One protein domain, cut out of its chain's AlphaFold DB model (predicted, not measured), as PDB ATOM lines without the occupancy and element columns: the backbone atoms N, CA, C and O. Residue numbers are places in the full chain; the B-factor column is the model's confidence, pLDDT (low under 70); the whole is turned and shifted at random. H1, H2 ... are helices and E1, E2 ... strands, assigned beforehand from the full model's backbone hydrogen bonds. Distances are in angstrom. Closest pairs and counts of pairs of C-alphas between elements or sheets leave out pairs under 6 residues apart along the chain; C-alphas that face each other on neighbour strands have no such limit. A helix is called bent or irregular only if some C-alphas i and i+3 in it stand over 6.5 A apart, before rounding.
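Overview. This is residues 62 to 269 of the 354 residues of an uncharacterized protein of Pyrobaculum sp (UniProt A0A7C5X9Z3). One long, twisted antiparallel sheet of ten strands makes a wall that folds back on itself at one end, where E7 and E8 partly face the rest with E9 as the hinge; at its other end the sheet curls round the short helix H2. The sheet joins two runs of strands, E1 to E5 and E7 to E11, at E1 and E11, while a long link at residues 140 to 162, then H1 and E6, lead from the one run to the other, and residues 83 to 88 stick out as a free loop tip. The printed part has 208 residues and is mostly strand, with eleven named strands and two named helices in the order E1 E2 E3 E4 E5 H1 E6 E7 E8 E9 E10 E11 H2. The sheet's order is E5 E4 E3 E2 E1 E11 E10 E9 E8 E7. The whole is compact, with a radius of gyration of the C-alphas of 17.9 A and spans of 59 by 43 by 32 A.

Arrangement. E1, residues 72 to 79, is an inner strand of the sheet. It forms a hairpin with E2, residues 95 to 106, where N 75 and O 97 are 2.8 A apart, within hydrogen-bond range. E3, residues 109 to 117, is antiparallel to E2 at 165 degrees, with N 111 and O 104 2.8 A apart. E4, residues 123 to 128, pairs with E3 through N 114 and O 126, 2.7 A. E5, residues 134 to 139, is an edge strand beside E4, with N 135 and O 127 2.8 A apart; E1 to E5 form a meander, each strand the antiparallel neighbour of the one before. H1, residues 163 to 166, only grazes the sheet; its Lys 163 and Trp 128 of E4 have their C-alphas 7.3 A apart, the closest of the two elements. E6, residues 169 to 172, pairs with no named strand, but its residues 169 to 170 pair antiparallel with residues 62 to 63. E7, residues 177 to 185, is the other edge strand and is apart from E6. E8, residues 191 to 208, pairs with E7 through N 194 and O 182, 2.8 A. E9, residues 211 to 221, is beside E8, with N 213 and O 205 2.7 A apart. E10, residues 229 to 236, is antiparallel to E9 at 179 degrees, with N 233 and O 218 2.8 A apart. E11, residues 239 to 250, pairs with E10 through N 234 and O 242, 2.8 A, and with E1 through N 243 and O 78, 2.8 A; E7 to E11 form a second meander. In this folded sheet, one sheet bent back into two leaves, E5 E4 E3 E2 E1 E11 E10 face E8 E7, with 15 pairs of C-alphas within 11 A. H2, residues 260 to 267, is on the sheet; its closest C-alphas to E2 are those of Gln 260 and Phe 104, 5.9 A apart, and it is near E4. In H2 every O i to N i+4 pair is within hydrogen-bond range; H1 is too short for such a pair.

Along the chain. E1 begins at C-alpha 72, (32.914, 51.650, 15.392), and bends by 51 degrees at residue 76. E2 is 33.1 A long and E3 25.2 A. E7, 23.1 A long, bends by 60 degrees at residue 180. E8 is the longest strand, 43.1 A from C-alpha 191 at (44.828, 49.243, 26.758) to C-alpha 208, and bends by 85 degrees at residue 205. E9 is 31.4 A long and E11 32.6 A. H2, 10.6 A long, ends at C-alpha 267, (20.243, 45.968, -3.761).

Size, cuts and confidence. The C-alphas of Gly 108 and Lys 209 are the two farthest apart, 59.5 A. The printed part has no cut. The long links are E1 to E2, with 15 residues, and E5 to H1, with 23. The mean pLDDT of the printed part is 77.0; it is under 70 at residues 80 to 93, 139 to 174 and 269.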
ATOM      1  N   ILE A  62      42.003  32.975  15.350       71.81
ATOM      2  CA  ILE A  62      41.884  33.879  16.490       71.81
ATOM      3  C   ILE A  62      40.391  34.037  16.761       71.81
ATOM      4  O   ILE A  62      39.642  34.493  15.896       71.81
ATOM      5  N   GLN A  63      39.957  33.657  17.961       75.75
ATOM      6  CA  GLN A  63      38.582  33.885  18.388       75.75
ATOM      7  C   GLN A  63      38.400  35.357  18.762       75.75
ATOM      8  O   GLN A  63      39.188  35.920  19.521       75.75
ATOM      9  N   GLY A  64      37.370  35.969  18.195       77.19
ATOM     10  CA  GLY A  64      37.103  37.394  18.261       77.19
ATOM     11  C   GLY A  64      35.749  37.732  18.878       77.19
ATOM     12  O   GLY A  64      34.986  36.853  19.264       77.19
ATOM     13  N   LEU A  65      35.428  39.027  18.946       80.38
ATOM     14  CA  LEU A  65      34.121  39.512  19.411       80.38
ATOM     15  C   LEU A  65      32.970  39.285  18.416       80.38
ATOM     16  O   LEU A  65      31.811  39.452  18.797       80.38
ATOM     17  N   GLY A  66      33.283  38.970  17.159       77.56
ATOM     18  CA  GLY A  66      32.327  38.904  16.058       77.56
ATOM     19  C   GLY A  66      31.808  40.274  15.613       77.56
ATOM     20  O   GLY A  66      32.180  41.326  16.139       77.56
ATOM     21  N   PHE A  67      30.921  40.257  14.619       84.06
ATOM     22  CA  PHE A  67      30.222  41.455  14.167       84.06
ATOM     23  C   PHE A  67      29.309  42.020  15.266       84.06
ATOM     24  O   PHE A  67      28.482  41.302  15.832       84.06
ATOM     25  N   LYS A  68      29.390  43.335  15.504       87.88
ATOM     26  CA  LYS A  68      28.521  44.051  16.446       87.88
ATOM     27  C   LYS A  68      27.890  45.268  15.786       87.88
ATOM     28  O   LYS A  68      28.579  46.229  15.453       87.88
ATOM     29  N   ALA A  69      26.570  45.239  15.614       90.31
ATOM     30  CA  ALA A  69      25.833  46.386  15.096       90.31
ATOM     31  C   ALA A  69      26.021  47.598  16.023       90.31
ATOM     32  O   ALA A  69      25.904  47.478  17.240       90.31
ATOM     33  N   GLY A  70      26.327  48.760  15.447       90.88
ATOM     34  CA  GLY A  70      26.608  49.979  16.199       90.88
ATOM     35  C   GLY A  70      28.044  50.094  16.713       90.88
ATOM     36  O   GLY A  70      28.383  51.134  17.274       90.88
ATOM     37  N   ALA A  71      28.903  49.089  16.518       93.94
ATOM     38  CA  ALA A  71      30.325  49.217  16.814       93.94
ATOM     39  C   ALA A  71      31.027  50.133  15.803       93.94
ATOM     40  O   ALA A  71      30.606  50.271  14.651       93.94
ATOM     41  N   TRP A  72      32.125  50.751  16.224       94.25
ATOM     42  CA  TRP A  72      32.914  51.650  15.392       94.25
ATOM     43  C   TRP A  72      34.399  51.575  15.728       94.25
ATOM     44  O   TRP A  72      34.782  51.224  16.840       94.25
ATOM     45  N   ALA A  73      35.238  51.933  14.762       92.75
ATOM     46  CA  ALA A  73      36.674  52.109  14.923       92.75
ATOM     47  C   ALA A  73      37.145  53.311  14.097       92.75
ATOM     48  O   ALA A  73      36.581  53.612  13.043       92.75
ATOM     49  N   VAL A  74      38.171  54.002  14.576       93.31
ATOM     50  CA  VAL A  74      38.786  55.140  13.895       93.31
ATOM     51  C   VAL A  74      40.268  54.864  13.723       93.31
ATOM     52  O   VAL A  74      40.939  54.452  14.665       93.31
ATOM     53  N   TYR A  75      40.768  55.133  12.528       91.06
ATOM     54  CA  TYR A  75      42.136  54.890  12.110       91.06
ATOM     55  C   TYR A  75      42.777  56.172  11.611       91.06
ATOM     56  O   TYR A  75      42.114  56.984  10.968       91.06
ATOM     57  N   ASN A  76      44.074  56.317  11.846       89.69
ATOM     58  CA  ASN A  76      44.908  57.214  11.065       89.69
ATOM     59  C   ASN A  76      45.563  56.403   9.948       89.69
ATOM     60  O   ASN A  76      46.187  55.378  10.231       89.69
ATOM     61  N   VAL A  77      45.402  56.843   8.704       85.62
ATOM     62  CA  VAL A  77      45.897  56.134   7.524       85.62
ATOM     63  C   VAL A  77      46.836  57.032   6.730       85.62
ATOM     64  O   VAL A  77      46.581  58.222   6.540       85.62
ATOM     65  N   THR A  78      47.934  56.442   6.275       82.69
ATOM     66  CA  THR A  78      48.884  57.035   5.338       82.69
ATOM     67  C   THR A  78      49.076  56.058   4.185       82.69
ATOM     68  O   THR A  78      49.422  54.899   4.406       82.69
ATOM     69  N   GLY A  79      48.823  56.505   2.959       70.69
ATOM     70  CA  GLY A  79      49.029  55.712   1.748       70.69
ATOM     71  C   GLY A  79      50.173  56.240   0.889       70.69
ATOM     72  O   GLY A  79      50.684  57.336   1.115       70.69
ATOM     73  N   TYR A  80      50.563  55.464  -0.119       62.16
ATOM     74  CA  TYR A  80      51.403  55.967  -1.202       62.16
ATOM     75  C   TYR A  80      50.602  56.886  -2.129       62.16
ATOM     76  O   TYR A  80      49.552  56.496  -2.643       62.16
ATOM     77  N   GLU A  81      51.134  58.074  -2.409       57.12
ATOM     78  CA  GLU A  81      50.706  58.909  -3.530       57.12
ATOM     79  C   GLU A  81      51.727  58.790  -4.667       57.12
ATOM     80  O   GLU A  81      52.828  59.341  -4.582       57.12
ATOM     81  N   LYS A  82      51.359  58.112  -5.764       51.84
ATOM     82  CA  LYS A  82      52.103  58.235  -7.021       51.84
ATOM     83  C   LYS A  82      51.529  59.387  -7.829       51.84
ATOM     84  O   LYS A  82      50.374  59.345  -8.253       51.84
ATOM     85  N   LYS A  83      52.348  60.409  -8.067       46.81
ATOM     86  CA  LYS A  83      52.067  61.425  -9.084       46.81
ATOM     87  C   LYS A  83      52.742  60.987 -10.377       46.81
ATOM     88  O   LYS A  83      53.958  61.090 -10.487       46.81
ATOM     89  N   GLU A  84      51.963  60.494 -11.332       46.78
ATOM     90  CA  GLU A  84      52.410  60.306 -12.716       46.78
ATOM     91  C   GLU A  84      51.699  61.344 -13.582       46.78
ATOM     92  O   GLU A  84      50.477  61.424 -13.568       46.78
ATOM     93  N   ASP A  85      52.461  62.184 -14.287       42.50
ATOM     94  CA  ASP A  85      51.951  63.108 -15.310       42.50
ATOM     95  C   ASP A  85      50.691  63.906 -14.911       42.50
ATOM     96  O   ASP A  85      49.715  63.994 -15.651       42.50
ATOM     97  N   GLN A  86      50.721  64.510 -13.716       38.53
ATOM     98  CA  GLN A  86      49.622  65.295 -13.114       38.53
ATOM     99  C   GLN A  86      48.337  64.514 -12.789       38.53
ATOM    100  O   GLN A  86      47.369  65.107 -12.310       38.53
ATOM    101  N   LEU A  87      48.340  63.194 -12.954       31.44
ATOM    102  CA  LEU A  87      47.294  62.299 -12.490       31.44
ATOM    103  C   LEU A  87      47.786  61.580 -11.226       31.44
ATOM    104  O   LEU A  87      48.815  60.901 -11.220       31.44
ATOM    105  N   THR A  88      47.059  61.729 -10.120       36.59
ATOM    106  CA  THR A  88      47.295  60.882  -8.946       36.59
ATOM    107  C   THR A  88      46.778  59.483  -9.276       36.59
ATOM    108  O   THR A  88      45.572  59.240  -9.249       36.59
ATOM    109  N   VAL A  89      47.678  58.563  -9.625       37.25
ATOM    110  CA  VAL A  89      47.347  57.150  -9.852       37.25
ATOM    111  C   VAL A  89      47.562  56.422  -8.531       37.25
ATOM    112  O   VAL A  89      48.648  55.949  -8.210       37.25
ATOM    113  N   GLY A  90      46.508  56.415  -7.723       44.03
ATOM    114  CA  GLY A  90      46.485  55.825  -6.392       44.03
ATOM    115  C   GLY A  90      45.449  56.534  -5.532       44.03
ATOM    116  O   GLY A  90      45.380  57.761  -5.514       44.03
ATOM    117  N   ILE A  91      44.619  55.774  -4.819       47.69
ATOM    118  CA  ILE A  91      43.730  56.345  -3.806       47.69
ATOM    119  C   ILE A  91      44.615  56.602  -2.582       47.69
ATOM    120  O   ILE A  91      44.665  55.787  -1.665       47.69
ATOM    121  N   GLY A  92      45.395  57.684  -2.617       53.69
ATOM    122  CA  GLY A  92      46.204  58.150  -1.493       53.69
ATOM    123  C   GLY A  92      45.281  58.592  -0.365       53.69
ATOM    124  O   GLY A  92      44.915  59.759  -0.262       53.69
ATOM    125  N   ILE A  93      44.803  57.643   0.441       61.28
ATOM    126  CA  ILE A  93      43.997  57.966   1.615       61.28
ATOM    127  C   ILE A  93      44.966  58.452   2.683       61.28
ATOM    128  O   ILE A  93      45.668  57.661   3.313       61.28
ATOM    129  N   HIS A  94      44.992  59.765   2.872       71.50
ATOM    130  CA  HIS A  94      45.690  60.400   3.976       71.50
ATOM    131  C   HIS A  94      44.685  60.913   5.004       71.50
ATOM    132  O   HIS A  94      43.702  61.579   4.668       71.50
ATOM    133  N   GLY A  95      44.958  60.613   6.270       82.00
ATOM    134  CA  GLY A  95      44.224  61.126   7.416       82.00
ATOM    135  C   GLY A  95      43.265  60.116   8.033       82.00
ATOM    136  O   GLY A  95      43.473  58.903   7.996       82.00
ATOM    137  N   THR A  96      42.221  60.642   8.665       86.62
ATOM    138  CA  THR A  96      41.339  59.847   9.516       86.62
ATOM    139  C   THR A  96      40.328  59.049   8.701       86.62
ATOM    140  O   THR A  96      39.568  59.611   7.913       86.62
ATOM    141  N   VAL A  97      40.261  57.744   8.953       87.19
ATOM    142  CA  VAL A  97      39.226  56.849   8.427       87.19
ATOM    143  C   VAL A  97      38.375  56.353   9.587       87.19
ATOM    144  O   VAL A  97      38.899  55.805  10.552       87.19
ATOM    145  N   SER A  98      37.056  56.517   9.498       90.00
ATOM    146  CA  SER A  98      36.122  55.897  10.448       90.00
ATOM    147  C   SER A  98      35.428  54.709   9.803       90.00
ATOM    148  O   SER A  98      35.010  54.797   8.653       90.00
ATOM    149  N   VAL A  99      35.305  53.615  10.545       90.81
ATOM    150  CA  VAL A  99      34.608  52.388  10.152       90.81
ATOM    151  C   VAL A  99      33.484  52.160  11.150       90.81
ATOM    152  O   VAL A  99      33.729  52.153  12.354       90.81
ATOM    153  N   LYS A 100      32.256  51.974  10.672       92.19
ATOM    154  CA  LYS A 100      31.068  51.772  11.510       92.19
ATOM    155  C   LYS A 100      30.298  50.556  11.038       92.19
ATOM    156  O   LYS A 100      30.023  50.424   9.852       92.19
ATOM    157  N   MET A 101      29.932  49.688  11.966       91.38
ATOM    158  CA  MET A 101      29.201  48.460  11.693       91.38
ATOM    159  C   MET A 101      27.697  48.709  11.754       91.38
ATOM    160  O   MET A 101      27.193  49.236  12.747       91.38
ATOM    161  N   PHE A 102      26.966  48.300  10.720       92.12
ATOM    162  CA  PHE A 102      25.517  48.454  10.649       92.12
ATOM    163  C   PHE A 102      24.805  47.139  10.360       92.12
ATOM    164  O   PHE A 102      25.314  46.270   9.651       92.12
ATOM    165  N   TYR A 103      23.595  47.029  10.898       92.50
ATOM    166  CA  TYR A 103      22.652  45.976  10.566       92.50
ATOM    167  C   TYR A 103      21.334  46.609  10.133       92.50
ATOM    168  O   TYR A 103      20.842  47.510  10.813       92.50
ATOM    169  N   PHE A 104      20.760  46.115   9.042       92.00
ATOM    170  CA  PHE A 104      19.411  46.469   8.613       92.00
ATOM    171  C   PHE A 104      18.613  45.211   8.292       92.00
ATOM    172  O   PHE A 104      19.167  44.235   7.793       92.00
ATOM    173  N   ASP A 105      17.310  45.255   8.545       89.69
ATOM    174  CA  ASP A 105      16.369  44.263   8.032       89.69
ATOM    175  C   ASP A 105      15.789  44.788   6.718       89.69
ATOM    176  O   ASP A 105      15.041  45.765   6.702       89.69
ATOM    177  N   VAL A 106      16.169  44.161   5.606       84.62
ATOM    178  CA  VAL A 106      15.706  44.532   4.270       84.62
ATOM    179  C   VAL A 106      14.797  43.434   3.738       84.62
ATOM    180  O   VAL A 106      15.258  42.376   3.314       84.62
ATOM    181  N   ALA A 107      13.491  43.708   3.727       82.56
ATOM    182  CA  ALA A 107      12.458  42.781   3.256       82.56
ATOM    183  C   ALA A 107      12.497  41.398   3.945       82.56
ATOM    184  O   ALA A 107      12.295  40.373   3.292       82.56
ATOM    185  N   GLY A 108      12.754  41.366   5.257       82.00
ATOM    186  CA  GLY A 108      12.824  40.137   6.049       82.00
ATOM    187  C   GLY A 108      14.167  39.413   5.950       82.00
ATOM    188  O   GLY A 108      14.257  38.260   6.364       82.00
ATOM    189  N   LYS A 109      15.193  40.059   5.377       85.50
ATOM    190  CA  LYS A 109      16.561  39.538   5.283       85.50
ATOM    191  C   LYS A 109      17.523  40.432   6.048       85.50
ATOM    192  O   LYS A 109      17.578  41.641   5.809       85.50
ATOM    193  N   GLY A 110      18.329  39.833   6.918       87.56
ATOM    194  CA  GLY A 110      19.363  40.543   7.652       87.56
ATOM    195  C   GLY A 110      20.538  40.948   6.766       87.56
ATOM    196  O   GLY A 110      21.239  40.104   6.206       87.56
ATOM    197  N   ILE A 111      20.807  42.247   6.691       88.56
ATOM    198  CA  ILE A 111      21.970  42.810   6.009       88.56
ATOM    199  C   ILE A 111      22.966  43.295   7.051       88.56
ATOM    200  O   ILE A 111      22.631  44.119   7.899       88.56
ATOM    201  N   ARG A 112      24.206  42.811   6.966       88.94
ATOM    202  CA  ARG A 112      25.327  43.284   7.788       88.94
ATOM    203  C   ARG A 112      26.279  44.070   6.914       88.94
ATOM    204  O   ARG A 112      26.579  43.637   5.805       88.94
ATOM    205  N   GLY A 113      26.800  45.179   7.411       87.50
ATOM    206  CA  GLY A 113      27.731  45.971   6.630       87.50
ATOM    207  C   GLY A 113      28.562  46.948   7.431       87.50
ATOM    208  O   GLY A 113      28.489  47.027   8.657       87.50
ATOM    209  N   LEU A 114      29.384  47.667   6.685       88.75
ATOM    210  CA  LEU A 114      30.345  48.648   7.132       88.75
ATOM    211  C   LEU A 114      30.103  49.947   6.372       88.75
ATOM    212  O   LEU A 114      30.050  49.958   5.143       88.75
ATOM    213  N   GLU A 115      29.994  51.044   7.106       89.44
ATOM    214  CA  GLU A 115      30.132  52.397   6.585       89.44
ATOM    215  C   GLU A 115      31.561  52.868   6.864       89.44
ATOM    216  O   GLU A 115      31.985  52.922   8.020       89.44
ATOM    217  N   MET A 116      32.297  53.227   5.815       87.06
ATOM    218  CA  MET A 116      33.645  53.776   5.916       87.06
ATOM    219  C   MET A 116      33.643  55.235   5.472       87.06
ATOM    220  O   MET A 116      33.396  55.521   4.306       87.06
ATOM    221  N   THR A 117      33.933  56.171   6.372       85.94
ATOM    222  CA  THR A 117      34.127  57.582   5.996       85.94
ATOM    223  C   THR A 117      35.615  57.885   5.913       85.94
ATOM    224  O   THR A 117      36.325  57.728   6.907       85.94
ATOM    225  N   LEU A 118      36.064  58.323   4.738       80.88
ATOM    226  CA  LEU A 118      37.442  58.717   4.457       80.88
ATOM    227  C   LEU A 118      37.713  60.158   4.911       80.88
ATOM    228  O   LEU A 118      36.784  60.951   5.070       80.88
ATOM    229  N   GLY A 119      38.992  60.521   5.043       70.31
ATOM    230  CA  GLY A 119      39.412  61.853   5.500       70.31
ATOM    231  C   GLY A 119      38.907  63.012   4.629       70.31
ATOM    232  O   GLY A 119      38.693  64.111   5.131       70.31
ATOM    233  N   ASN A 120      38.628  62.760   3.347       70.88
ATOM    234  CA  ASN A 120      38.039  63.737   2.421       70.88
ATOM    235  C   ASN A 120      36.497  63.830   2.505       70.88
ATOM    236  O   ASN A 120      35.878  64.511   1.692       70.88
ATOM    237  N   GLY A 121      35.863  63.117   3.442       75.00
ATOM    238  CA  GLY A 121      34.411  63.083   3.635       75.00
ATOM    239  C   GLY A 121      33.661  62.053   2.783       75.00
ATOM    240  O   GLY A 121      32.481  61.799   3.049       75.00
ATOM    241  N   THR A 122      34.328  61.414   1.813       76.06
ATOM    242  CA  THR A 122      33.737  60.345   0.991       76.06
ATOM    243  C   THR A 122      33.307  59.191   1.881       76.06
ATOM    244  O   THR A 122      34.062  58.751   2.747       76.06
ATOM    245  N   THR A 123      32.087  58.700   1.676       80.25
ATOM    246  CA  THR A 123      31.538  57.580   2.439       80.25
ATOM    247  C   THR A 123      31.398  56.369   1.528       80.25
ATOM    248  O   THR A 123      30.717  56.432   0.510       80.25
ATOM    249  N   LEU A 124      32.055  55.275   1.887       80.00
ATOM    250  CA  LEU A 124      31.956  53.980   1.229       80.00
ATOM    251  C   LEU A 124      31.059  53.070   2.063       80.00
ATOM    252  O   LEU A 124      31.059  53.149   3.293       80.00
ATOM    253  N   ILE A 125      30.320  52.194   1.398       83.50
ATOM    254  CA  ILE A 125      29.520  51.158   2.047       83.50
ATOM    255  C   ILE A 125      29.935  49.790   1.519       83.50
ATOM    256  O   ILE A 125      30.102  49.612   0.315       83.50
ATOM    257  N   LEU A 126      30.111  48.834   2.427       82.88
ATOM    258  CA  LEU A 126      30.418  47.434   2.135       82.88
ATOM    259  C   LEU A 126      29.426  46.577   2.909       82.88
ATOM    260  O   LEU A 126      29.296  46.771   4.113       82.88
ATOM    261  N   PHE A 127      28.707  45.660   2.274       84.75
ATOM    262  CA  PHE A 127      27.715  44.864   2.991       84.75
ATOM    263  C   PHE A 127      27.477  43.492   2.376       84.75
ATOM    264  O   PHE A 127      27.781  43.240   1.212       84.75
ATOM    265  N   TRP A 128      26.927  42.605   3.197       83.56
ATOM    266  CA  TRP A 128      26.636  41.223   2.864       83.56
ATOM    267  C   TRP A 128      25.205  40.891   3.252       83.56
ATOM    268  O   TRP A 128      24.738  41.282   4.329       83.56
ATOM    269  N   ASP A 129      24.535  40.131   2.395       79.88
ATOM    270  CA  ASP A 129      23.293  39.464   2.772       79.88
ATOM    271  C   ASP A 129      23.553  38.129   3.487       79.88
ATOM    272  O   ASP A 129      24.696  37.693   3.682       79.88
ATOM    273  N   GLU A 130      22.478  37.483   3.929       78.44
ATOM    274  CA  GLU A 130      22.542  36.221   4.669       78.44
ATOM    275  C   GLU A 130      23.137  35.091   3.822       78.44
ATOM    276  O   GLU A 130      23.935  34.281   4.313       78.44
ATOM    277  N   GLU A 131      22.843  35.096   2.520       75.06
ATOM    278  CA  GLU A 131      23.419  34.173   1.548       75.06
ATOM    279  C   GLU A 131      24.931  34.411   1.353       75.06
ATOM    280  O   GLU A 131      25.669  33.504   0.973       75.06
ATOM    281  N   GLY A 132      25.448  35.577   1.746       70.25
ATOM    282  CA  GLY A 132      26.858  35.953   1.647       70.25
ATOM    283  C   GLY A 132      27.234  36.663   0.369       70.25
ATOM    284  O   GLY A 132      28.426  36.813   0.107       70.25
ATOM    285  N   ARG A 133      26.249  37.096  -0.416       74.81
ATOM    286  CA  ARG A 133      26.506  37.957  -1.561       74.81
ATOM    287  C   ARG A 133      27.018  39.287  -1.037       74.81
ATOM    288  O   ARG A 133      26.438  39.872  -0.124       74.81
ATOM    289  N   TYR A 134      28.131  39.713  -1.609       76.12
ATOM    290  CA  TYR A 134      28.804  40.952  -1.273       76.12
ATOM    291  C   TYR A 134      28.322  42.085  -2.174       76.12
ATOM    292  O   TYR A 134      28.120  41.895  -3.375       76.12
ATOM    293  N   TYR A 135      28.192  43.261  -1.578       76.75
ATOM    294  CA  TYR A 135      27.846  44.505  -2.237       76.75
ATOM    295  C   TYR A 135      28.789  45.604  -1.744       76.75
ATOM    296  O   TYR A 135      29.150  45.664  -0.566       76.75
ATOM    297  N   SER A 136      29.141  46.517  -2.641       75.94
ATOM    298  CA  SER A 136      29.903  47.724  -2.327       75.94
ATOM    299  C   SER A 136      29.223  48.950  -2.927       75.94
ATOM    300  O   SER A 136      28.462  48.819  -3.879       75.94
ATOM    301  N   GLY A 137      29.516  50.147  -2.435       72.62
ATOM    302  CA  GLY A 137      29.011  51.383  -3.029       72.62
ATOM    303  C   GLY A 137      29.645  52.636  -2.442       72.62
ATOM    304  O   GLY A 137      30.380  52.570  -1.457       72.62
ATOM    305  N   ILE A 138      29.341  53.788  -3.043       73.06
ATOM    306  CA  ILE A 138      29.796  55.101  -2.578       73.06
ATOM    307  C   ILE A 138      28.568  55.942  -2.246       73.06
ATOM    308  O   ILE A 138      27.784  56.291  -3.115       73.06
ATOM    309  N   LEU A 139      28.392  56.331  -0.992       69.44
ATOM    310  CA  LEU A 139      27.289  57.206  -0.622       69.44
ATOM    311  C   LEU A 139      27.600  58.651  -1.062       69.44
ATOM    312  O   LEU A 139      28.224  59.418  -0.331       69.44
ATOM    313  N   TYR A 140      27.175  59.007  -2.275       61.38
ATOM    314  CA  TYR A 140      27.162  60.379  -2.798       61.38
ATOM    315  C   TYR A 140      25.743  60.947  -2.707       61.38
ATOM    316  O   TYR A 140      24.834  60.225  -3.087       61.38
ATOM    317  N   PRO A 141      25.481  62.179  -2.243       49.03
ATOM    318  CA  PRO A 141      24.121  62.726  -2.245       49.03
ATOM    319  C   PRO A 141      23.654  63.069  -3.679       49.03
ATOM    320  O   PRO A 141      24.347  63.846  -4.336       49.03
ATOM    321  N   PRO A 142      22.491  62.587  -4.174       49.91
ATOM    322  CA  PRO A 142      21.618  61.541  -3.627       49.91
ATOM    323  C   PRO A 142      22.156  60.124  -3.924       49.91
ATOM    324  O   PRO A 142      22.581  59.845  -5.042       49.91
ATOM    325  N   GLY A 143      22.140  59.253  -2.903       50.50
ATOM    326  CA  GLY A 143      22.908  57.996  -2.789       50.50
ATOM    327  C   GLY A 143      23.157  57.225  -4.091       50.50
ATOM    328  O   GLY A 143      22.235  56.614  -4.628       50.50
ATOM    329  N   PHE A 144      24.407  57.185  -4.565       54.31
ATOM    330  CA  PHE A 144      24.806  56.416  -5.751       54.31
ATOM    331  C   PHE A 144      25.476  55.076  -5.394       54.31
ATOM    332  O   PHE A 144      26.663  55.017  -5.098       54.31
ATOM    333  N   CYS A 145      24.759  53.954  -5.473       58.28
ATOM    334  CA  CYS A 145      25.369  52.643  -5.232       58.28
ATOM    335  C   CYS A 145      25.788  51.953  -6.537       58.28
ATOM    336  O   CYS A 145      24.953  51.759  -7.418       58.28
ATOM    337  N   VAL A 146      27.049  51.520  -6.646       54.06
ATOM    338  CA  VAL A 146      27.493  50.620  -7.723       54.06
ATOM    339  C   VAL A 146      27.560  49.213  -7.159       54.06
ATOM    340  O   VAL A 146      28.574  48.835  -6.582       54.06
ATOM    341  N   GLY A 147      26.490  48.438  -7.337       49.28
ATOM    342  CA  GLY A 147      26.490  47.014  -7.014       49.28
ATOM    343  C   GLY A 147      27.508  46.270  -7.877       49.28
ATOM    344  O   GLY A 147      27.181  45.786  -8.956       49.28
ATOM    345  N   LEU A 148      28.753  46.201  -7.419       49.16
ATOM    346  CA  LEU A 148      29.772  45.349  -8.006       49.16
ATOM    347  C   LEU A 148      29.585  43.954  -7.413       49.16
ATOM    348  O   LEU A 148      29.864  43.714  -6.240       49.16
ATOM    349  N   THR A 149      29.072  43.032  -8.221       44.47
ATOM    350  CA  THR A 149      29.074  41.608  -7.885       44.47
ATOM    351  C   THR A 149      30.499  41.084  -8.076       44.47
ATOM    352  O   THR A 149      30.883  40.710  -9.182       44.47
ATOM    353  N   GLY A 150      31.306  41.124  -7.018       44.72
ATOM    354  CA  GLY A 150      32.696  40.657  -7.000       44.72
ATOM    355  C   GLY A 150      33.441  41.202  -5.784       44.72
ATOM    356  O   GLY A 150      33.019  42.208  -5.224       44.72
ATOM    357  N   GLU A 151      34.521  40.550  -5.339       40.28
ATOM    358  CA  GLU A 151      35.376  41.086  -4.269       40.28
ATOM    359  C   GLU A 151      35.987  42.417  -4.730       40.28
ATOM    360  O   GLU A 151      36.939  42.450  -5.510       40.28
ATOM    361  N   VAL A 152      35.415  43.540  -4.297       38.03
ATOM    362  CA  VAL A 152      35.956  44.854  -4.640       38.03
ATOM    363  C   VAL A 152      37.037  45.208  -3.637       38.03
ATOM    364  O   VAL A 152      36.775  45.594  -2.500       38.03
ATOM    365  N   VAL A 153      38.278  45.118  -4.096       36.44
ATOM    366  CA  VAL A 153      39.455  45.622  -3.393       36.44
ATOM    367  C   VAL A 153      39.530  47.137  -3.626       36.44
ATOM    368  O   VAL A 153      40.263  47.608  -4.492       36.44
ATOM    369  N   PHE A 154      38.716  47.928  -2.922       33.53
ATOM    370  CA  PHE A 154      38.703  49.384  -3.117       33.53
ATOM    371  C   PHE A 154      39.602  50.091  -2.110       33.53
ATOM    372  O   PHE A 154      39.292  50.052  -0.924       33.53
ATOM    373  N   GLY A 155      40.681  50.747  -2.570       34.97
ATOM    374  CA  GLY A 155      41.436  51.816  -1.871       34.97
ATOM    375  C   GLY A 155      41.961  51.536  -0.455       34.97
ATOM    376  O   GLY A 155      42.556  52.399   0.174       34.97
ATOM    377  N   ALA A 156      41.726  50.331   0.034       36.09
ATOM    378  CA  ALA A 156      41.994  49.791   1.347       36.09
ATOM    379  C   ALA A 156      41.998  48.263   1.200       36.09
ATOM    380  O   ALA A 156      41.457  47.550   2.038       36.09
ATOM    381  N   GLY A 157      42.648  47.741   0.149       40.41
ATOM    382  CA  GLY A 157      42.928  46.303   0.001       40.41
ATOM    383  C   GLY A 157      43.769  45.699   1.135       40.41
ATOM    384  O   GLY A 157      44.146  44.537   1.076       40.41
ATOM    385  N   TYR A 158      44.064  46.507   2.154       47.75
ATOM    386  CA  TYR A 158      44.783  46.179   3.375       47.75
ATOM    387  C   TYR A 158      43.875  46.136   4.613       47.75
ATOM    388  O   TYR A 158      44.265  45.559   5.624       47.75
ATOM    389  N   LEU A 159      42.664  46.706   4.539       52.50
ATOM    390  CA  LEU A 159      41.576  46.503   5.500       52.50
ATOM    391  C   LEU A 159      40.538  45.583   4.849       52.50
ATOM    392  O   LEU A 159      39.397  45.968   4.599       52.50
ATOM    393  N   THR A 160      40.963  44.376   4.492       51.12
ATOM    394  CA  THR A 160      40.105  43.416   3.797       51.12
ATOM    395  C   THR A 160      39.131  42.797   4.790       51.12
ATOM    396  O   THR A 160      39.493  41.938   5.594       51.12
ATOM    397  N   TYR A 161      37.876  43.235   4.740       58.41
ATOM    398  CA  TYR A 161      36.788  42.602   5.474       58.41
ATOM    399  C   TYR A 161      36.201  41.490   4.608       58.41
ATOM    400  O   TYR A 161      35.570  41.769   3.591       58.41
ATOM    401  N   LYS A 162      36.423  40.232   4.994       56.09
ATOM    402  CA  LYS A 162      35.752  39.073   4.388       56.09
ATOM    403  C   LYS A 162      34.496  38.724   5.194       56.09
ATOM    404  O   LYS A 162      34.363  39.138   6.349       56.09
ATOM    405  N   LYS A 163      33.570  37.947   4.614       58.94
ATOM    406  CA  LYS A 163      32.353  37.482   5.317       58.94
ATOM    407  C   LYS A 163      32.718  36.729   6.603       58.94
ATOM    408  O   LYS A 163      32.007  36.814   7.600       58.94
ATOM    409  N   GLU A 164      33.836  36.013   6.588       59.47
ATOM    410  CA  GLU A 164      34.380  35.252   7.710       59.47
ATOM    411  C   GLU A 164      34.760  36.169   8.879       59.47
ATOM    412  O   GLU A 164      34.504  35.816  10.024       59.47
ATOM    413  N   ASN A 165      35.236  37.390   8.607       56.72
ATOM    414  CA  ASN A 165      35.566  38.394   9.626       56.72
ATOM    415  C   ASN A 165      34.321  38.897  10.382       56.72
ATOM    416  O   ASN A 165      34.453  39.547  11.414       56.72
ATOM    417  N   LEU A 166      33.112  38.626   9.877       59.66
ATOM    418  CA  LEU A 166      31.853  38.957  10.554       59.66
ATOM    419  C   LEU A 166      31.437  37.887  11.573       59.66
ATOM    420  O   LEU A 166      30.533  38.125  12.375       59.66
ATOM    421  N   LYS A 167      32.061  36.707  11.536       61.41
ATOM    422  CA  LYS A 167      31.825  35.625  12.496       61.41
ATOM    423  C   LYS A 167      32.762  35.790  13.701       61.41
ATOM    424  O   LYS A 167      33.763  36.495  13.634       61.41
ATOM    425  N   GLU A 168      32.436  35.144  14.820       61.25
ATOM    426  CA  GLU A 168      33.213  35.172  16.081       61.25
ATOM    427  C   GLU A 168      34.602  34.502  15.978       61.25
ATOM    428  O   GLU A 168      35.331  34.400  16.961       61.25
ATOM    429  N   GLU A 169      34.994  34.043  14.792       57.69
ATOM    430  CA  GLU A 169      36.255  33.363  14.529       57.69
ATOM    431  C   GLU A 169      36.882  33.954  13.263       57.69
ATOM    432  O   GLU A 169      36.273  33.917  12.194       57.69
ATOM    433  N   TYR A 170      38.096  34.497  13.382       65.06
ATOM    434  CA  TYR A 170      38.858  35.019  12.250       65.06
ATOM    435  C   TYR A 170      40.085  34.151  11.967       65.06
ATOM    436  O   TYR A 170      40.747  33.654  12.882       65.06
ATOM    437  N   VAL A 171      40.397  33.989  10.683       60.47
ATOM    438  CA  VAL A 171      41.548  33.225  10.198       60.47
ATOM    439  C   VAL A 171      42.624  34.200   9.737       60.47
ATOM    440  O   VAL A 171      42.398  34.983   8.817       60.47
ATOM    441  N   VAL A 172      43.801  34.146  10.361       60.41
ATOM    442  CA  VAL A 172      44.980  34.879   9.882       60.41
ATOM    443  C   VAL A 172      45.596  34.105   8.719       60.41
ATOM    444  O   VAL A 172      45.768  32.891   8.820       60.41
ATOM    445  N   GLU A 173      45.904  34.806   7.624       60.47
ATOM    446  CA  GLU A 173      46.521  34.219   6.428       60.47
ATOM    447  C   GLU A 173      47.862  33.546   6.758       60.47
ATOM    448  O   GLU A 173      48.679  34.108   7.486       60.47
ATOM    449  N   ASP A 174      48.118  32.377   6.167       59.16
ATOM    450  CA  ASP A 174      49.277  31.533   6.508       59.16
ATOM    451  C   ASP A 174      50.633  32.165   6.197       59.16
ATOM    452  O   ASP A 174      51.644  31.787   6.783       59.16
ATOM    453  N   ARG A 175      50.665  33.145   5.288       70.44
ATOM    454  CA  ARG A 175      51.896  33.863   4.924       70.44
ATOM    455  C   ARG A 175      52.436  34.757   6.042       70.44
ATOM    456  O   ARG A 175      53.569  35.211   5.947       70.44
ATOM    457  N   LEU A 176      51.632  35.042   7.067       75.38
ATOM    458  CA  LEU A 176      52.001  35.908   8.179       75.38
ATOM    459  C   LEU A 176      52.625  35.104   9.331       75.38
ATOM    460  O   LEU A 176      51.965  34.326  10.021       75.38
ATOM    461  N   GLU A 177      53.900  35.358   9.602       84.56
ATOM    462  CA  GLU A 177      54.638  34.792  10.726       84.56
ATOM    463  C   GLU A 177      54.253  35.480  12.037       84.56
ATOM    464  O   GLU A 177      54.200  36.708  12.132       84.56
ATOM    465  N   PHE A 178      54.000  34.690  13.084       87.06
ATOM    466  CA  PHE A 178      53.697  35.218  14.411       87.06
ATOM    467  C   PHE A 178      54.975  35.690  15.108       87.06
ATOM    468  O   PHE A 178      55.870  34.894  15.382       87.06
ATOM    469  N   VAL A 179      55.022  36.974  15.451       90.19
ATOM    470  CA  VAL A 179      56.193  37.617  16.063       90.19
ATOM    471  C   VAL A 179      56.069  37.682  17.584       90.19
ATOM    472  O   VAL A 179      57.070  37.642  18.295       90.19
ATOM    473  N   GLY A 180      54.847  37.784  18.110       90.88
ATOM    474  CA  GLY A 180      54.624  37.816  19.551       90.88
ATOM    475  C   GLY A 180      53.377  38.578  19.966       90.88
ATOM    476  O   GLY A 180      52.535  38.955  19.150       90.88
ATOM    477  N   ARG A 181      53.268  38.808  21.275       94.50
ATOM    478  CA  ARG A 181      52.174  39.561  21.893       94.50
ATOM    479  C   ARG A 181      52.661  40.909  22.411       94.50
ATOM    480  O   ARG A 181      53.852  41.094  22.652       94.50
ATOM    481  N   GLY A 182      51.747  41.848  22.607       94.62
ATOM    482  CA  GLY A 182      52.044  43.121  23.252       94.62
ATOM    483  C   GLY A 182      50.789  43.831  23.732       94.62
ATOM    484  O   GLY A 182      49.691  43.298  23.622       94.62
ATOM    485  N   MET A 183      50.972  45.053  24.222       96.31
ATOM    486  CA  MET A 183      49.881  45.954  24.584       96.31
ATOM    487  C   MET A 183      49.891  47.169  23.662       96.31
ATOM    488  O   MET A 183      50.955  47.684  23.311       96.31
ATOM    489  N   PHE A 184      48.706  47.629  23.283       95.94
ATOM    490  CA  PHE A 184      48.485  48.861  22.539       95.94
ATOM    491  C   PHE A 184      47.576  49.786  23.345       95.94
ATOM    492  O   PHE A 184      46.605  49.323  23.937       95.94
ATOM    493  N   LYS A 185      47.878  51.086  23.366       96.75
ATOM    494  CA  LYS A 185      47.095  52.089  24.089       96.75
ATOM    495  C   LYS A 185      46.419  53.036  23.102       96.75
ATOM    496  O   LYS A 185      47.106  53.695  22.328       96.75
ATOM    497  N   THR A 186      45.089  53.095  23.134       94.44
ATOM    498  CA  THR A 186      44.291  54.005  22.298       94.44
ATOM    499  C   THR A 186      44.455  55.456  22.750       94.44
ATOM    500  O   THR A 186      44.927  55.733  23.856       94.44
ATOM    501  N   VAL A 187      43.994  56.405  21.930       92.62
ATOM    502  CA  VAL A 187      44.013  57.837  22.287       92.62
ATOM    503  C   VAL A 187      43.124  58.162  23.493       92.62
ATOM    504  O   VAL A 187      43.425  59.087  24.240       92.62
ATOM    505  N   SER A 188      42.069  57.376  23.733       91.06
ATOM    506  CA  SER A 188      41.239  57.459  24.946       91.06
ATOM    507  C   SER A 188      41.885  56.822  26.179       91.06
ATOM    508  O   SER A 188      41.330  56.894  27.273       91.06
ATOM    509  N   GLY A 189      43.058  56.202  26.026       93.69
ATOM    510  CA  GLY A 189      43.809  55.572  27.105       93.69
ATOM    511  C   GLY A 189      43.443  54.113  27.379       93.69
ATOM    512  O   GLY A 189      43.970  53.551  28.339       93.69
ATOM    513  N   ARG A 190      42.589  53.487  26.560       94.62
ATOM    514  CA  ARG A 190      42.257  52.059  26.670       94.62
ATOM    515  C   ARG A 190      43.460  51.215  26.273       94.62
ATOM    516  O   ARG A 190      44.053  51.448  25.224       94.62
ATOM    517  N   GLU A 191      43.773  50.205  27.071       96.06
ATOM    518  CA  GLU A 191      44.828  49.243  26.758       96.06
ATOM    519  C   GLU A 191      44.225  47.965  26.167       96.06
ATOM    520  O   GLU A 191      43.249  47.421  26.688       96.06
ATOM    521  N   VAL A 192      44.785  47.499  25.052       94.44
ATOM    522  CA  VAL A 192      44.346  46.288  24.355       94.44
ATOM    523  C   VAL A 192      45.519  45.354  24.098       94.44
ATOM    524  O   VAL A 192      46.589  45.793  23.674       94.44
ATOM    525  N   GLU A 193      45.318  44.061  24.348       94.56
ATOM    526  CA  GLU A 193      46.285  43.036  23.958       94.56
ATOM    527  C   GLU A 193      46.316  42.925  22.431       94.56
ATOM    528  O   GLU A 193      45.268  42.912  21.776       94.56
ATOM    529  N   VAL A 194      47.519  42.838  21.866       94.00
ATOM    530  CA  VAL A 194      47.743  42.686  20.428       94.00
ATOM    531  C   VAL A 194      48.599  41.470  20.116       94.00
ATOM    532  O   VAL A 194      49.581  41.179  20.798       94.00
ATOM    533  N   LEU A 195      48.242  40.793  19.034       90.50
ATOM    534  CA  LEU A 195      48.972  39.702  18.410       90.50
ATOM    535  C   LEU A 195      49.657  40.260  17.164       90.50
ATOM    536  O   LEU A 195      48.986  40.791  16.280       90.50
ATOM    537  N   LYS A 196      50.986  40.183  17.113       91.62
ATOM    538  CA  LYS A 196      51.806  40.810  16.075       91.62
ATOM    539  C   LYS A 196      52.266  39.784  15.058       91.62
ATOM    540  O   LYS A 196      52.767  38.722  15.432       91.62
ATOM    541  N   PHE A 197      52.154  40.149  13.792       88.50
ATOM    542  CA  PHE A 197      52.511  39.310  12.667       88.50
ATOM    543  C   PHE A 197      53.321  40.074  11.627       88.50
ATOM    544  O   PHE A 197      53.137  41.283  11.472       88.50
ATOM    545  N   LYS A 198      54.195  39.365  10.910       91.00
ATOM    546  CA  LYS A 198      55.007  39.909   9.817       91.00
ATOM    547  C   LYS A 198      55.109  38.928   8.657       91.00
ATOM    548  O   LYS A 198      55.052  37.728   8.874       91.00
ATOM    549  N   ALA A 199      55.298  39.433   7.449       85.81
ATOM    550  CA  ALA A 199      55.686  38.634   6.293       85.81
ATOM    551  C   ALA A 199      56.705  39.400   5.456       85.81
ATOM    552  O   ALA A 199      56.605  40.618   5.307       85.81
ATOM    553  N   VAL A 200      57.659  38.671   4.883       87.75
ATOM    554  CA  VAL A 200      58.567  39.179   3.854       87.75
ATOM    555  C   VAL A 200      58.452  38.244   2.660       87.75
ATOM    556  O   VAL A 200      58.773  37.063   2.754       87.75
ATOM    557  N   THR A 201      57.948  38.761   1.543       82.19
ATOM    558  CA  THR A 201      57.768  38.002   0.305       82.19
ATOM    559  C   THR A 201      58.817  38.432  -0.711       82.19
ATOM    560  O   THR A 201      58.796  39.561  -1.206       82.19
ATOM    561  N   HIS A 202      59.713  37.505  -1.034       84.00
ATOM    562  CA  HIS A 202      60.663  37.606  -2.137       84.00
ATOM    563  C   HIS A 202      59.957  37.214  -3.435       84.00
ATOM    564  O   HIS A 202      59.495  36.081  -3.571       84.00
ATOM    565  N   THR A 203      59.800  38.157  -4.367       79.75
ATOM    566  CA  THR A 203      59.053  37.896  -5.610       79.75
ATOM    567  C   THR A 203      59.917  37.315  -6.726       79.75
ATOM    568  O   THR A 203      59.378  36.840  -7.724       79.75
ATOM    569  N   GLY A 204      61.247  37.374  -6.597       77.19
ATOM    570  CA  GLY A 204      62.189  37.004  -7.653       77.19
ATOM    571  C   GLY A 204      62.196  37.948  -8.862       77.19
ATOM    572  O   GLY A 204      62.915  37.689  -9.826       77.19
ATOM    573  N   MET A 205      61.414  39.033  -8.843       76.81
ATOM    574  CA  MET A 205      61.391  40.043  -9.902       76.81
ATOM    575  C   MET A 205      62.369  41.171  -9.572       76.81
ATOM    576  O   MET A 205      62.383  41.657  -8.447       76.81
ATOM    577  N   GLU A 206      63.152  41.638 -10.543       77.56
ATOM    578  CA  GLU A 206      63.944  42.864 -10.389       77.56
ATOM    579  C   GLU A 206      63.146  44.079 -10.874       77.56
ATOM    580  O   GLU A 206      62.595  44.062 -11.975       77.56
ATOM    581  N   TYR A 207      63.101  45.144 -10.072       74.00
ATOM    582  CA  TYR A 207      62.474  46.422 -10.461       74.00
ATOM    583  C   TYR A 207      63.506  47.486 -10.857       74.00
ATOM    584  O   TYR A 207      63.203  48.418 -11.598       74.00
ATOM    585  N   GLU A 208      64.746  47.312 -10.403       75.31
ATOM    586  CA  GLU A 208      65.941  48.018 -10.846       75.31
ATOM    587  C   GLU A 208      67.088  47.007 -10.903       75.31
ATOM    588  O   GLU A 208      67.050  45.982 -10.225       75.31
ATOM    589  N   LYS A 209      68.131  47.296 -11.689       81.00
ATOM    590  CA  LYS A 209      69.260  46.377 -11.881       81.00
ATOM    591  C   LYS A 209      69.859  45.940 -10.537       81.00
ATOM    592  O   LYS A 209      70.440  46.763  -9.828       81.00
ATOM    593  N   GLY A 210      69.762  44.645 -10.234       81.69
ATOM    594  CA  GLY A 210      70.272  44.050  -8.997       81.69
ATOM    595  C   GLY A 210      69.456  44.365  -7.739       81.69
ATOM    596  O   GLY A 210      69.945  44.119  -6.637       81.69
ATOM    597  N   LYS A 211      68.243  44.920  -7.874       80.56
ATOM    598  CA  LYS A 211      67.306  45.140  -6.766       80.56
ATOM    599  C   LYS A 211      66.050  44.299  -6.959       80.56
ATOM    600  O   LYS A 211      65.251  44.548  -7.863       80.56
ATOM    601  N   GLU A 212      65.873  43.331  -6.068       79.94
ATOM    602  CA  GLU A 212      64.673  42.502  -6.014       79.94
ATOM    603  C   GLU A 212      63.474  43.300  -5.487       79.94
ATOM    604  O   GLU A 212      63.569  44.058  -4.522       79.94
ATOM    605  N   TYR A 213      62.321  43.092  -6.109       79.31
ATOM    606  CA  TYR A 213      61.034  43.579  -5.659       79.31
ATOM    607  C   TYR A 213      60.572  42.733  -4.466       79.31
ATOM    608  O   TYR A 213      60.095  41.607  -4.619       79.31
ATOM    609  N   ILE A 214      60.750  43.270  -3.262       81.56
ATOM    610  CA  ILE A 214      60.377  42.621  -2.001       81.56
ATOM    611  C   ILE A 214      59.108  43.279  -1.460       81.56
ATOM    612  O   ILE A 214      58.971  44.504  -1.513       81.56
ATOM    613  N   ILE A 215      58.190  42.466  -0.936       82.31
ATOM    614  CA  ILE A 215      56.981  42.932  -0.249       82.31
ATOM    615  C   ILE A 215      57.129  42.629   1.239       82.31
ATOM    616  O   ILE A 215      57.285  41.472   1.624       82.31
ATOM    617  N   GLU A 216      57.048  43.657   2.075       87.75
ATOM    618  CA  GLU A 216      57.086  43.542   3.530       87.75
ATOM    619  C   GLU A 216      55.732  43.937   4.111       87.75
ATOM    620  O   GLU A 216      55.200  45.011   3.819       87.75
ATOM    621  N   GLU A 217      55.178  43.082   4.962       87.38
ATOM    622  CA  GLU A 217      53.889  43.280   5.614       87.38
ATOM    623  C   GLU A 217      54.052  43.141   7.132       87.38
ATOM    624  O   GLU A 217      54.721  42.231   7.622       87.38
ATOM    625  N   GLU A 218      53.429  44.033   7.897       90.88
ATOM    626  CA  GLU A 218      53.329  43.943   9.354       90.88
ATOM    627  C   GLU A 218      51.887  44.213   9.767       90.88
ATOM    628  O   GLU A 218      51.339  45.251   9.416       90.88
ATOM    629  N   TYR A 219      51.281  43.301  10.526       88.62
ATOM    630  CA  TYR A 219      49.890  43.406  10.961       88.62
ATOM    631  C   TYR A 219      49.743  43.047  12.432       88.62
ATOM    632  O   TYR A 219      50.261  42.029  12.895       88.62
ATOM    633  N   TRP A 220      49.035  43.885  13.184       91.00
ATOM    634  CA  TRP A 220      48.708  43.634  14.582       91.00
ATOM    635  C   TRP A 220      47.201  43.494  14.728       91.00
ATOM    636  O   TRP A 220      46.445  44.389  14.340       91.00
ATOM    637  N   PHE A 221      46.783  42.390  15.337       87.56
ATOM    638  CA  PHE A 221      45.379  42.075  15.554       87.56
ATOM    639  C   PHE A 221      45.039  42.036  17.039       87.56
ATOM    640  O   PHE A 221      45.853  41.613  17.857       87.56
ATOM    641  N   SER A 222      43.822  42.432  17.393       89.50
ATOM    642  CA  SER A 222      43.285  42.291  18.743       89.50
ATOM    643  C   SER A 222      41.869  41.733  18.689       89.50
ATOM    644  O   SER A 222      41.017  42.328  18.026       89.50
ATOM    645  N   PRO A 223      41.561  40.650  19.427       85.44
ATOM    646  CA  PRO A 223      40.200  40.129  19.496       85.44
ATOM    647  C   PRO A 223      39.237  41.113  20.170       85.44
ATOM    648  O   PRO A 223      38.032  40.985  20.002       85.44
ATOM    649  N   GLN A 224      39.757  42.106  20.903       90.06
ATOM    650  CA  GLN A 224      38.984  43.107  21.640       90.06
ATOM    651  C   GLN A 224      38.487  44.264  20.763       90.06
ATOM    652  O   GLN A 224      37.651  45.050  21.207       90.06
ATOM    653  N   VAL A 225      39.018  44.403  19.547       89.19
ATOM    654  CA  VAL A 225      38.672  45.477  18.611       89.19
ATOM    655  C   VAL A 225      37.631  44.935  17.632       89.19
ATOM    656  O   VAL A 225      37.852  43.871  17.062       89.19
ATOM    657  N   PRO A 226      36.511  45.640  17.380       85.06
ATOM    658  CA  PRO A 226      35.412  45.114  16.563       85.06
ATOM    659  C   PRO A 226      35.828  44.797  15.121       85.06
ATOM    660  O   PRO A 226      35.269  43.919  14.484       85.06
ATOM    661  N   THR A 227      36.828  45.504  14.605       83.19
ATOM    662  CA  THR A 227      37.397  45.305  13.265       83.19
ATOM    663  C   THR A 227      38.675  44.458  13.281       83.19
ATOM    664  O   THR A 227      39.266  44.242  12.227       83.19
ATOM    665  N   TYR A 228      39.102  43.981  14.456       83.06
ATOM    666  CA  TYR A 228      40.324  43.216  14.752       83.06
ATOM    667  C   TYR A 228      41.654  43.894  14.461       83.06
ATOM    668  O   TYR A 228      42.647  43.577  15.105       83.06
ATOM    669  N   PHE A 229      41.699  44.809  13.507       85.88
ATOM    670  CA  PHE A 229      42.902  45.485  13.068       85.88
ATOM    671  C   PHE A 229      43.310  46.580  14.064       85.88
ATOM    672  O   PHE A 229      42.521  47.454  14.412       85.88
ATOM    673  N   VAL A 230      44.556  46.539  14.531       91.19
ATOM    674  CA  VAL A 230      45.138  47.586  15.391       91.19
ATOM    675  C   VAL A 230      46.206  48.364  14.646       91.19
ATOM    676  O   VAL A 230      46.272  49.587  14.739       91.19
ATOM    677  N   TYR A 231      47.034  47.651  13.895       91.88
ATOM    678  CA  TYR A 231      48.078  48.232  13.076       91.88
ATOM    679  C   TYR A 231      48.247  47.399  11.818       91.88
ATOM    680  O   TYR A 231      48.112  46.174  11.855       91.88
ATOM    681  N   GLY A 232      48.579  48.058  10.721       88.81
ATOM    682  CA  GLY A 232      48.959  47.389   9.493       88.81
ATOM    683  C   GLY A 232      49.859  48.274   8.675       88.81
ATOM    684  O   GLY A 232      49.607  49.470   8.550       88.81
ATOM    685  N   LYS A 233      50.889  47.677   8.103       89.12
ATOM    686  CA  LYS A 233      51.849  48.347   7.249       89.12
ATOM    687  C   LYS A 233      52.227  47.434   6.105       89.12
ATOM    688  O   LYS A 233      52.442  46.242   6.313       89.12
ATOM    689  N   ARG A 234      52.338  48.015   4.915       85.00
ATOM    690  CA  ARG A 234      52.849  47.335   3.734       85.00
ATOM    691  C   ARG A 234      53.831  48.211   2.983       85.00
ATOM    692  O   ARG A 234      53.536  49.367   2.668       85.00
ATOM    693  N   VAL A 235      54.983  47.631   2.690       84.88
ATOM    694  CA  VAL A 235      56.062  48.235   1.918       84.88
ATOM    695  C   VAL A 235      56.323  47.349   0.708       84.88
ATOM    696  O   VAL A 235      56.465  46.139   0.849       84.88
ATOM    697  N   GLU A 236      56.380  47.936  -0.480       82.94
ATOM    698  CA  GLU A 236      56.696  47.228  -1.724       82.94
ATOM    699  C   GLU A 236      57.906  47.892  -2.370       82.94
ATOM    700  O   GLU A 236      57.915  49.107  -2.559       82.94
ATOM    701  N   ALA A 237      58.953  47.121  -2.669       82.56
ATOM    702  CA  ALA A 237      60.202  47.637  -3.237       82.56
ATOM    703  C   ALA A 237      60.789  48.842  -2.462       82.56
ATOM    704  O   ALA A 237      61.340  49.779  -3.043       82.56
ATOM    705  N   GLY A 238      60.649  48.833  -1.130       80.75
ATOM    706  CA  GLY A 238      61.098  49.914  -0.245       80.75
ATOM    707  C   GLY A 238      60.182  51.146  -0.200       80.75
ATOM    708  O   GLY A 238      60.487  52.103   0.509       80.75
ATOM    709  N   VAL A 239      59.056  51.138  -0.917       82.69
ATOM    710  CA  VAL A 239      58.060  52.215  -0.927       82.69
ATOM    711  C   VAL A 239      56.923  51.875   0.031       82.69
ATOM    712  O   VAL A 239      56.349  50.792  -0.033       82.69
ATOM    713  N   LEU A 240      56.567  52.804   0.923       82.19
ATOM    714  CA  LEU A 240      55.419  52.635   1.815       82.19
ATOM    715  C   LEU A 240      54.117  52.743   1.019       82.19
ATOM    716  O   LEU A 240      53.750  53.841   0.619       82.19
ATOM    717  N   HIS A 241      53.412  51.627   0.841       77.06
ATOM    718  CA  HIS A 241      52.130  51.576   0.135       77.06
ATOM    719  C   HIS A 241      50.949  51.884   1.051       77.06
ATOM    720  O   HIS A 241      49.980  52.519   0.631       77.06
ATOM    721  N   PHE A 242      51.034  51.443   2.305       82.69
ATOM    722  CA  PHE A 242      49.987  51.631   3.295       82.69
ATOM    723  C   PHE A 242      50.552  51.561   4.707       82.69
ATOM    724  O   PHE A 242      51.360  50.689   5.019       82.69
ATOM    725  N   GLU A 243      50.059  52.439   5.568       87.00
ATOM    726  CA  GLU A 243      50.157  52.337   7.013       87.00
ATOM    727  C   GLU A 243      48.834  52.782   7.636       87.00
ATOM    728  O   GLU A 243      48.338  53.873   7.359       87.00
ATOM    729  N   GLY A 244      48.255  51.933   8.475       87.62
ATOM    730  CA  GLY A 244      47.043  52.213   9.230       87.62
ATOM    731  C   GLY A 244      47.275  51.945  10.708       87.62
ATOM    732  O   GLY A 244      47.754  50.873  11.074       87.62
ATOM    733  N   LEU A 245      46.902  52.898  11.557       92.44
ATOM    734  CA  LEU A 245      46.994  52.783  13.011       92.44
ATOM    735  C   LEU A 245      45.641  53.079  13.650       92.44
ATOM    736  O   LEU A 245      45.042  54.124  13.390       92.44
ATOM    737  N   LEU A 246      45.171  52.178  14.509       93.56
ATOM    738  CA  LEU A 246      43.972  52.381  15.314       93.56
ATOM    739  C   LEU A 246      44.167  53.579  16.246       93.56
ATOM    740  O   LEU A 246      45.106  53.621  17.032       93.56
ATOM    741  N   LEU A 247      43.247  54.535  16.195       94.38
ATOM    742  CA  LEU A 247      43.172  55.629  17.156       94.38
ATOM    743  C   LEU A 247      42.289  55.234  18.334       94.38
ATOM    744  O   LEU A 247      42.726  55.303  19.482       94.38
ATOM    745  N   ASP A 248      41.055  54.811  18.049       96.56
ATOM    746  CA  ASP A 248      40.098  54.375  19.063       96.56
ATOM    747  C   ASP A 248      38.967  53.522  18.478       96.56
ATOM    748  O   ASP A 248      38.798  53.435  17.261       96.56
ATOM    749  N   PHE A 249      38.169  52.913  19.354       95.19
ATOM    750  CA  PHE A 249      36.995  52.135  18.984       95.19
ATOM    751  C   PHE A 249      35.911  52.136  20.068       95.19
ATOM    752  O   PHE A 249      36.167  52.329  21.261       95.19
ATOM    753  N   GLY A 250      34.693  51.796  19.665       95.12
ATOM    754  CA  GLY A 250      33.570  51.514  20.550       95.12
ATOM    755  C   GLY A 250      32.795  50.296  20.065       95.12
ATOM    756  O   GLY A 250      32.839  49.943  18.889       95.12
ATOM    757  N   LEU A 251      32.101  49.627  20.983       93.56
ATOM    758  CA  LEU A 251      31.292  48.445  20.657       93.56
ATOM    759  C   LEU A 251      29.823  48.788  20.369       93.56
ATOM    760  O   LEU A 251      29.071  47.914  19.957       93.56
ATOM    761  N   GLU A 252      29.440  50.048  20.566       93.75
ATOM    762  CA  GLU A 252      28.094  50.578  20.364       93.75
ATOM    763  C   GLU A 252      28.140  52.093  20.088       93.75
ATOM    764  O   GLU A 252      29.196  52.731  20.177       93.75
ATOM    765  N   GLY A 253      26.981  52.674  19.760       90.19
ATOM    766  CA  GLY A 253      26.806  54.124  19.632       90.19
ATOM    767  C   GLY A 253      27.275  54.737  18.309       90.19
ATOM    768  O   GLY A 253      27.313  55.963  18.196       90.19
ATOM    769  N   ALA A 254      27.625  53.934  17.299       92.50
ATOM    770  CA  ALA A 254      27.978  54.456  15.984       92.50
ATOM    771  C   ALA A 254      26.808  55.226  15.350       92.50
ATOM    772  O   ALA A 254      25.718  54.687  15.158       92.50
ATOM    773  N   GLN A 255      27.054  56.478  14.965       89.94
ATOM    774  CA  GLN A 255      26.101  57.278  14.195       89.94
ATOM    775  C   GLN A 255      26.304  57.029  12.702       89.94
ATOM    776  O   GLN A 255      27.330  57.420  12.140       89.94
ATOM    777  N   LEU A 256      25.343  56.365  12.070       89.56
ATOM    778  CA  LEU A 256      25.381  56.013  10.651       89.56
ATOM    779  C   LEU A 256      24.858  57.170   9.789       89.56
ATOM    780  O   LEU A 256      23.896  57.841  10.158       89.56
ATOM    781  N   LYS A 257      25.488  57.389   8.635       87.00
ATOM    782  CA  LYS A 257      24.952  58.206   7.538       87.00
ATOM    783  C   LYS A 257      24.094  57.364   6.598       87.00
ATOM    784  O   LYS A 257      23.116  57.870   6.058       87.00
ATOM    785  N   VAL A 258      24.480  56.105   6.388       86.38
ATOM    786  CA  VAL A 258      23.729  55.150   5.574       86.38
ATOM    787  C   VAL A 258      22.406  54.794   6.246       86.38
ATOM    788  O   VAL A 258      22.342  54.564   7.455       86.38
ATOM    789  N   THR A 259      21.344  54.721   5.450       87.38
ATOM    790  CA  THR A 259      20.013  54.305   5.892       87.38
ATOM    791  C   THR A 259      19.622  52.961   5.284       87.38
ATOM    792  O   THR A 259      20.145  52.546   4.249       87.38
ATOM    793  N   GLN A 260      18.626  52.299   5.878       88.19
ATOM    794  CA  GLN A 260      18.027  51.096   5.294       88.19
ATOM    795  C   GLN A 260      17.540  51.337   3.855       88.19
ATOM    796  O   GLN A 260      17.725  50.484   2.989       88.19
ATOM    797  N   ARG A 261      16.973  52.519   3.576       83.81
ATOM    798  CA  ARG A 261      16.505  52.898   2.237       83.81
ATOM    799  C   ARG A 261      17.648  52.940   1.222       83.81
ATOM    800  O   ARG A 261      17.450  52.538   0.078       83.81
ATOM    801  N   ASP A 262      18.829  53.399   1.626       82.56
ATOM    802  CA  ASP A 262      20.004  53.424   0.750       82.56
ATOM    803  C   ASP A 262      20.446  52.004   0.386       82.56
ATOM    804  O   ASP A 262      20.733  51.724  -0.778       82.56
ATOM    805  N   ILE A 263      20.427  51.086   1.358       84.56
ATOM    806  CA  ILE A 263      20.740  49.668   1.132       84.56
ATOM    807  C   ILE A 263      19.692  49.006   0.233       84.56
ATOM    808  O   ILE A 263      20.049  48.311  -0.715       84.56
ATOM    809  N   GLU A 264      18.405  49.257   0.471       82.44
ATOM    810  CA  GLU A 264      17.323  48.769  -0.387       82.44
ATOM    811  C   GLU A 264      17.472  49.238  -1.835       82.44
ATOM    812  O   GLU A 264      17.347  48.436  -2.761       82.44
ATOM    813  N   ASN A 265      17.747  50.528  -2.034       77.31
ATOM    814  CA  ASN A 265      17.986  51.097  -3.356       77.31
ATOM    815  C   ASN A 265      19.221  50.469  -4.008       77.31
ATOM    816  O   ASN A 265      19.172  50.116  -5.186       77.31
ATOM    817  N   CYS A 266      20.288  50.266  -3.228       76.25
ATOM    818  CA  CYS A 266      21.503  49.621  -3.702       76.25
ATOM    819  C   CYS A 266      21.241  48.192  -4.200       76.25
ATOM    820  O   CYS A 266      21.608  47.858  -5.324       76.25
ATOM    821  N   ILE A 267      20.553  47.364  -3.405       76.81
ATOM    822  CA  ILE A 267      20.243  45.968  -3.761       76.81
ATOM    823  C   ILE A 267      19.331  45.899  -4.991       76.81
ATOM    824  O   ILE A 267      19.513  45.038  -5.850       76.81
ATOM    825  N   LYS A 268      18.351  46.803  -5.098       74.75
ATOM    826  CA  LYS A 268      17.429  46.848  -6.244       74.75
ATOM    827  C   LYS A 268      18.085  47.389  -7.522       74.75
ATOM    828  O   LYS A 268      17.443  47.367  -8.568       74.75
ATOM    829  N   GLY A 269      19.310  47.922  -7.448       64.44
ATOM    830  CA  GLY A 269      19.916  48.682  -8.544       64.44
ATOM    831  C   GLY A 269      19.112  49.937  -8.903       64.44
ATOM    832  O   GLY A 269      19.188  50.426 -10.028       64.44
TER     833      GLY A 269